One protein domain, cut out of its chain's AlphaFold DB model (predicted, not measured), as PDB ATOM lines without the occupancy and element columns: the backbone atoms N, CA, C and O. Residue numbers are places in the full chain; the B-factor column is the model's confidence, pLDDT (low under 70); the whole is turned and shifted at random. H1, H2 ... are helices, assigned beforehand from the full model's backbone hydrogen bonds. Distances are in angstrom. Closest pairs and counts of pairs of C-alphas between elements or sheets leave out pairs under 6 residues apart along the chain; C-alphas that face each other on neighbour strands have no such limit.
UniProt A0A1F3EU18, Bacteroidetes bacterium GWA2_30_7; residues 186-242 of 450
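AT A GLANCE: This is residues 186 to 242 of the 450 residues of a protein of Bacteroidetes bacterium GWA2_30_7 (UniProt A0A1F3EU18). Two helices of nine residues, H3 and H4, lie at opposite ends of an only just elongated body, each with a short helix touching it, H2 at H3 and H1 at H4, and loops run between the two ends. The printed part has 57 residues with four named helices, H1 to H4 in order, and no named strand. The class is all helix, though under half of the residues are in named elements. The whole is compact, with a radius of gyration of the C-alphas of 11.6 A and spans of 38 by 19 by 17 A.

HOW THE PARTS SIT: H3, residues 215 to 223, touches H2, residues 208 to 211; their closest C-alphas, of Ile 218 and Thr 210, are 6.1 A apart. H4, residues 232 to 240, touches H1, residues 197 to 200, the closest C-alphas being those of Phe 232 and Met 198, 4.8 A. H3 and H4 are apart. In H3 and H4 every O i to N i+4 pair is within hydrogen-bond range; H1 and H2 are too short for one.

IN THESE COORDINATES: H3 is 12.2 A long from C-alpha 215 at (111.611, 156.603, 181.838). H4 is 12.5 A long, ending at C-alpha 240, (123.766, 129.078, 168.795).

THE WHOLE: The C-alphas farthest apart, of Val 216 and Lys 242, are 38.2 A apart. The printed part has no cut; the H2 to H3 link is tight, the other two short. No printed residue is under 70 in pLDDT.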
ATOM      1  N   HIS A 186     112.521 143.717 182.145       94.81
ATOM      2  CA  HIS A 186     111.672 144.907 182.086       94.81
ATOM      3  C   HIS A 186     112.315 146.130 182.757       94.81
ATOM      4  O   HIS A 186     112.219 147.228 182.222       94.81
ATOM      5  N   PHE A 187     113.015 145.949 183.881       94.81
ATOM      6  CA  PHE A 187     113.703 147.046 184.568       94.81
ATOM      7  C   PHE A 187     115.079 147.336 183.973       94.81
ATOM      8  O   PHE A 187     115.529 148.477 183.985       94.81
ATOM      9  N   PHE A 188     115.751 146.317 183.436       96.00
ATOM     10  CA  PHE A 188     117.106 146.461 182.911       96.00
ATOM     11  C   PHE A 188     117.160 147.407 181.700       96.00
ATOM     12  O   PHE A 188     118.050 148.251 181.602       96.00
ATOM     13  N   VAL A 189     116.151 147.355 180.820       95.06
ATOM     14  CA  VAL A 189     116.100 148.183 179.599       95.06
ATOM     15  C   VAL A 189     115.898 149.682 179.826       95.06
ATOM     16  O   VAL A 189     116.066 150.458 178.888       95.06
ATOM     17  N   PHE A 190     115.584 150.120 181.049       92.25
ATOM     18  CA  PHE A 190     115.502 151.551 181.373       92.25
ATOM     19  C   PHE A 190     116.862 152.241 181.281       92.25
ATOM     20  O   PHE A 190     116.942 153.429 180.990       92.25
ATOM     21  N   ASN A 191     117.941 151.500 181.524       91.81
ATOM     22  CA  ASN A 191     119.288 152.055 181.524       91.81
ATOM     23  C   ASN A 191     120.313 151.213 180.756       91.81
ATOM     24  O   ASN A 191     121.403 151.726 180.525       91.81
ATOM     25  N   HIS A 192     119.957 150.010 180.291       94.94
ATOM     26  CA  HIS A 192     120.808 149.140 179.475       94.94
ATOM     27  C   HIS A 192     120.102 148.690 178.197       94.94
ATOM     28  O   HIS A 192     119.181 147.875 178.229       94.94
ATOM     29  N   LEU A 193     120.583 149.151 177.046       96.31
ATOM     30  CA  LEU A 193     120.101 148.699 175.746       96.31
ATOM     31  C   LEU A 193     121.206 147.931 175.008       96.31
ATOM     32  O   LEU A 193     122.204 148.543 174.637       96.31
ATOM     33  N   PRO A 194     121.078 146.618 174.769       97.19
ATOM     34  CA  PRO A 194     122.085 145.843 174.045       97.19
ATOM     35  C   PRO A 194     122.180 146.256 172.572       97.19
ATOM     36  O   PRO A 194     121.218 146.764 171.993       97.19
ATOM     37  N   GLU A 195     123.310 145.951 171.930       96.31
ATOM     38  CA  GLU A 195     123.472 146.120 170.476       96.31
ATOM     39  C   GLU A 195     122.481 145.282 169.661       96.31
ATOM     40  O   GLU A 195     122.142 145.649 168.537       96.31
ATOM     41  N   ILE A 196     122.000 144.167 170.225       95.44
ATOM     42  CA  ILE A 196     121.072 143.244 169.566       95.44
ATOM     43  C   ILE A 196     119.821 143.030 170.426       95.44
ATOM     44  O   ILE A 196     119.951 142.662 171.596       95.44
ATOM     45  N   PRO A 197     118.608 143.152 169.848       95.12
ATOM     46  CA  PRO A 197     117.344 143.006 170.575       95.12
ATOM     47  C   PRO A 197     117.171 141.715 171.385       95.12
ATOM     48  O   PRO A 197     116.565 141.767 172.450       95.12
ATOM     49  N   MET A 198     117.711 140.571 170.938       96.25
ATOM     50  CA  MET A 198     117.587 139.283 171.651       96.25
ATOM     51  C   MET A 198     118.099 139.328 173.083       96.25
ATOM     52  O   MET A 198     117.498 138.726 173.968       96.25
ATOM     53  N   TRP A 199     119.133 140.125 173.336       97.88
ATOM     54  CA  TRP A 199     119.722 140.260 174.661       97.88
ATOM     55  C   TRP A 199     118.964 141.213 175.584       97.88
ATOM     56  O   TRP A 199     119.354 141.380 176.735       97.88
ATOM     57  N   GLN A 200     117.862 141.813 175.120       97.75
ATOM     58  CA  GLN A 200     116.926 142.486 176.019       97.75
ATOM     59  C   GLN A 200     116.123 141.479 176.836       97.75
ATOM     60  O   GLN A 200     115.587 141.865 177.863       97.75
ATOM     61  N   LEU A 201     116.023 140.218 176.388       97.75
ATOM     62  CA  LEU A 201     115.204 139.170 177.008       97.75
ATOM     63  C   LEU A 201     113.724 139.579 177.161       97.75
ATOM     64  O   LEU A 201     113.054 139.236 178.137       97.75
ATOM     65  N   LEU A 202     113.222 140.347 176.190       96.56
ATOM     66  CA  LEU A 202     111.846 140.832 176.121       96.56
ATOM     67  C   LEU A 202     111.173 140.332 174.846       96.56
ATOM     68  O   LEU A 202     111.741 140.429 173.761       96.56
ATOM     69  N   ASN A 203     109.918 139.895 174.973       95.62
ATOM     70  CA  ASN A 203     109.093 139.521 173.820       95.62
ATOM     71  C   ASN A 203     108.593 140.725 173.005       95.62
ATOM     72  O   ASN A 203     108.078 140.559 171.908       95.62
ATOM     73  N   TYR A 204     108.734 141.929 173.555       95.44
ATOM     74  CA  TYR A 204     108.426 143.203 172.912       95.44
ATOM     75  C   TYR A 204     109.610 144.138 173.169       95.44
ATOM     76  O   TYR A 204     109.572 144.934 174.112       95.44
ATOM     77  N   PRO A 205     110.715 143.991 172.415       95.38
ATOM     78  CA  PRO A 205     111.947 144.713 172.688       95.38
ATOM     79  C   PRO A 205     111.740 146.225 172.555       95.38
ATOM     80  O   PRO A 205     111.006 146.704 171.684       95.38
ATOM     81  N   LEU A 206     112.414 146.973 173.423       95.06
ATOM     82  CA  LEU A 206     112.496 148.421 173.399       95.06
ATOM     83  C   LEU A 206     113.236 148.873 172.137       95.06
ATOM     84  O   LEU A 206     114.345 148.419 171.836       95.06
ATOM     85  N   ALA A 207     112.627 149.798 171.400       93.00
ATOM     86  CA  ALA A 207     113.254 150.408 170.238       93.00
ATOM     87  C   ALA A 207     114.335 151.420 170.651       93.00
ATOM     88  O   ALA A 207     114.129 152.213 171.571       93.00
ATOM     89  N   LEU A 208     115.431 151.484 169.886       91.62
ATOM     90  CA  LEU A 208     116.530 152.438 170.093       91.62
ATOM     91  C   LEU A 208     116.051 153.893 170.247       91.62
ATOM     92  O   LEU A 208     116.513 154.614 171.126       91.62
ATOM     93  N   LYS A 209     115.089 154.326 169.419       90.06
ATOM     94  CA  LYS A 209     114.530 155.689 169.486       90.06
ATOM     95  C   LYS A 209     113.800 155.969 170.801       90.06
ATOM     96  O   LYS A 209     113.817 157.105 171.252       90.06
ATOM     97  N   THR A 210     113.160 154.957 171.389       91.25
ATOM     98  CA  THR A 210     112.445 155.088 172.665       91.25
ATOM     99  C   THR A 210     113.418 155.087 173.838       91.25
ATOM    100  O   THR A 210     113.204 155.824 174.791       91.25
ATOM    101  N   PHE A 211     114.507 154.316 173.760       91.50
ATOM    102  CA  PHE A 211     115.552 154.312 174.787       91.50
ATOM    103  C   PHE A 211     116.179 155.699 174.997       91.50
ATOM    104  O   PHE A 211     116.559 156.048 176.106       91.50
ATOM    105  N   ALA A 212     116.228 156.524 173.947       86.19
ATOM    106  CA  ALA A 212     116.678 157.915 174.010       86.19
ATOM    107  C   ALA A 212     115.640 158.900 174.596       86.19
ATOM    108  O   ALA A 212     115.816 160.111 174.455       86.19
ATOM    109  N   LEU A 213     114.552 158.414 175.202       86.88
ATOM    110  CA  LEU A 213     113.505 159.218 175.841       86.88
ATOM    111  C   LEU A 213     113.547 159.062 177.371       86.88
ATOM    112  O   LEU A 213     114.420 158.404 177.922       86.88
ATOM    113  N   SER A 214     112.604 159.697 178.071       85.12
ATOM    114  CA  SER A 214     112.452 159.561 179.524       85.12
ATOM    115  C   SER A 214     111.884 158.202 179.947       85.12
ATOM    116  O   SER A 214     111.128 157.580 179.197       85.12
ATOM    117  N   ASP A 215     112.135 157.819 181.200       87.81
ATOM    118  CA  ASP A 215     111.611 156.603 181.838       87.81
ATOM    119  C   ASP A 215     110.093 156.448 181.658       87.81
ATOM    120  O   ASP A 215     109.616 155.383 181.290       87.81
ATOM    121  N   VAL A 216     109.328 157.537 181.797       89.06
ATOM    122  CA  VAL A 216     107.865 157.541 181.587       89.06
ATOM    123  C   VAL A 216     107.481 157.128 180.160       89.06
ATOM    124  O   VAL A 216     106.446 156.504 179.941       89.06
ATOM    125  N   ASN A 217     108.278 157.505 179.159       89.62
ATOM    126  CA  ASN A 217     108.024 157.128 177.770       89.62
ATOM    127  C   ASN A 217     108.450 155.686 177.479       89.62
ATOM    128  O   ASN A 217     107.781 155.020 176.687       89.62
ATOM    129  N   ILE A 218     109.529 155.216 178.112       91.25
ATOM    130  CA  ILE A 218     109.960 153.813 178.058       91.25
ATOM    131  C   ILE A 218     108.865 152.922 178.648       91.25
ATOM    132  O   ILE A 218     108.400 152.006 177.974       91.25
ATOM    133  N   ASP A 219     108.382 153.252 179.840       91.62
ATOM    134  CA  ASP A 219     107.347 152.498 180.544       91.62
ATOM    135  C   ASP A 219     106.060 152.386 179.709       91.62
ATOM    136  O   ASP A 219     105.639 151.295 179.320       91.62
ATOM    137  N   LYS A 220     105.539 153.527 179.234       91.31
ATOM    138  CA  LYS A 220     104.384 153.574 178.316       91.31
ATOM    139  C   LYS A 220     104.590 152.783 177.023       91.31
ATOM    140  O   LYS A 220     103.613 152.354 176.407       91.31
ATOM    141  N   TYR A 221     105.822 152.671 176.528       90.62
ATOM    142  CA  TYR A 221     106.123 151.892 175.328       90.62
ATOM    143  C   TYR A 221     106.033 150.390 175.610       90.62
ATOM    144  O   TYR A 221     105.436 149.662 174.813       90.62
ATOM    145  N   LEU A 222     106.597 149.955 176.739       90.81
ATOM    146  CA  LEU A 222     106.606 148.561 177.177       90.81
ATOM    147  C   LEU A 222     105.193 148.073 177.525       90.81
ATOM    148  O   LEU A 222     104.794 147.006 177.062       90.81
ATOM    149  N   GLU A 223     104.398 148.876 178.240       90.44
ATOM    150  CA  GLU A 223     102.997 148.560 178.570       90.44
ATOM    151  C   GLU A 223     102.133 148.364 177.320       90.44
ATOM    152  O   GLU A 223     101.352 147.418 177.218       90.44
ATOM    153  N   LYS A 224     102.296 149.256 176.337       88.75
ATOM    154  CA  LYS A 224     101.523 149.232 175.090       88.75
ATOM    155  C   LYS A 224     101.966 148.141 174.120       88.75
ATOM    156  O   LYS A 224     101.314 147.998 173.090       88.75
ATOM    157  N   LYS A 225     103.060 147.420 174.408       85.06
ATOM    158  CA  LYS A 225     103.618 146.366 173.542       85.06
ATOM    159  C   LYS A 225     103.733 146.832 172.085       85.06
ATOM    160  O   LYS A 225     103.250 146.182 171.166       85.06
ATOM    161  N   LYS A 226     104.309 148.025 171.885       76.69
ATOM    162  CA  LYS A 226     104.326 148.703 170.575       76.69
ATOM    163  C   LYS A 226     105.212 148.034 169.521       76.69
ATOM    164  O   LYS A 226     105.050 148.342 168.343       76.69
ATOM    165  N   SER A 227     106.189 147.228 169.924       80.88
ATOM    166  CA  SER A 227     106.999 146.441 168.993       80.88
ATOM    167  C   SER A 227     106.255 145.186 168.542       80.88
ATOM    168  O   SER A 227     105.298 144.745 169.174       80.88
ATOM    169  N   GLU A 228     106.687 144.610 167.425       88.19
ATOM    170  CA  GLU A 228     106.226 143.285 167.017       88.19
ATOM    171  C   GLU A 228     106.641 142.240 168.057       88.19
ATOM    172  O   GLU A 228     107.680 142.378 168.714       88.19
ATOM    173  N   TYR A 229     105.822 141.194 168.201       92.38
ATOM    174  CA  TYR A 229     106.178 140.066 169.051       92.38
ATOM    175  C   TYR A 229     107.476 139.434 168.547       92.38
ATOM    176  O   TYR A 229     107.622 139.116 167.368       92.38
ATOM    177  N   TYR A 230     108.410 139.243 169.464       92.94
ATOM    178  CA  TYR A 230     109.765 138.828 169.176       92.94
ATOM    179  C   TYR A 230     110.166 137.718 170.138       92.94
ATOM    180  O   TYR A 230     110.512 137.981 171.288       92.94
ATOM    181  N   ASN A 231     110.125 136.463 169.688       95.12
ATOM    182  CA  ASN A 231     110.564 135.354 170.528       95.12
ATOM    183  C   ASN A 231     112.094 135.380 170.671       95.12
ATOM    184  O   ASN A 231     112.842 134.865 169.832       95.12
ATOM    185  N   PHE A 232     112.564 136.019 171.742       95.62
ATOM    186  CA  PHE A 232     113.991 136.143 172.005       95.62
ATOM    187  C   PHE A 232     114.625 134.781 172.312       95.62
ATOM    188  O   PHE A 232     115.762 134.558 171.911       95.62
ATOM    189  N   ASN A 233     113.903 133.858 172.961       95.50
ATOM    190  CA  ASN A 233     114.423 132.525 173.272       95.50
ATOM    191  C   ASN A 233     114.707 131.737 171.991       95.50
ATOM    192  O   ASN A 233     115.819 131.233 171.840       95.50
ATOM    193  N   ASP A 234     113.759 131.705 171.049       95.31
ATOM    194  CA  ASP A 234     113.962 131.047 169.749       95.31
ATOM    195  C   ASP A 234     115.115 131.697 168.985       95.31
ATOM    196  O   ASP A 234     115.959 131.011 168.411       95.31
ATOM    197  N   THR A 235     115.194 133.032 169.014       94.69
ATOM    198  CA  THR A 235     116.261 133.756 168.312       94.69
ATOM    199  C   THR A 235     117.636 133.428 168.893       94.69
ATOM    200  O   THR A 235     118.586 133.222 168.140       94.69
ATOM    201  N   ILE A 236     117.752 133.348 170.221       95.81
ATOM    202  CA  ILE A 236     118.992 132.952 170.890       95.81
ATOM    203  C   ILE A 236     119.325 131.492 170.557       95.81
ATOM    204  O   ILE A 236     120.459 131.194 170.196       95.81
ATOM    205  N   GLN A 237     118.361 130.572 170.623       94.38
ATOM    206  CA  GLN A 237     118.591 129.167 170.265       94.38
ATOM    207  C   GLN A 237     119.075 129.021 168.818       94.38
ATOM    208  O   GLN A 237     120.072 128.341 168.574       94.38
ATOM    209  N   GLN A 238     118.438 129.725 167.880       93.94
ATOM    210  CA  GLN A 238     118.847 129.758 166.479       93.94
ATOM    211  C   GLN A 238     120.242 130.366 166.296       93.94
ATOM    212  O   GLN A 238     120.995 129.934 165.428       93.94
ATOM    213  N   PHE A 239     120.604 131.378 167.089       93.25
ATOM    214  CA  PHE A 239     121.939 131.968 167.045       93.25
ATOM    215  C   PHE A 239     123.017 130.929 167.373       93.25
ATOM    216  O   PHE A 239     123.999 130.820 166.648       93.25
ATOM    217  N   TYR A 240     122.803 130.111 168.403       92.00
ATOM    218  CA  TYR A 240     123.766 129.078 168.795       92.00
ATOM    219  C   TYR A 240     123.728 127.802 167.963       92.00
ATOM    220  O   TYR A 240     124.651 126.999 168.064       92.00
ATOM    221  N   SER A 241     122.685 127.586 167.161       94.75
ATOM    222  CA  SER A 241     122.652 126.467 166.218       94.75
ATOM    223  C   SER A 241     123.425 126.754 164.926       94.75
ATOM    224  O   SER A 241     123.534 125.870 164.080       94.75
ATOM    225  N   LYS A 242     123.889 127.993 164.718       94.12
ATOM    226  CA  LYS A 242     124.672 128.392 163.541       94.12
ATOM    227  C   LYS A 242     126.132 127.984 163.690       94.12
ATOM    228  O   LYS A 242     126.661 127.922 164.798       94.12
TER     229      LYS A 242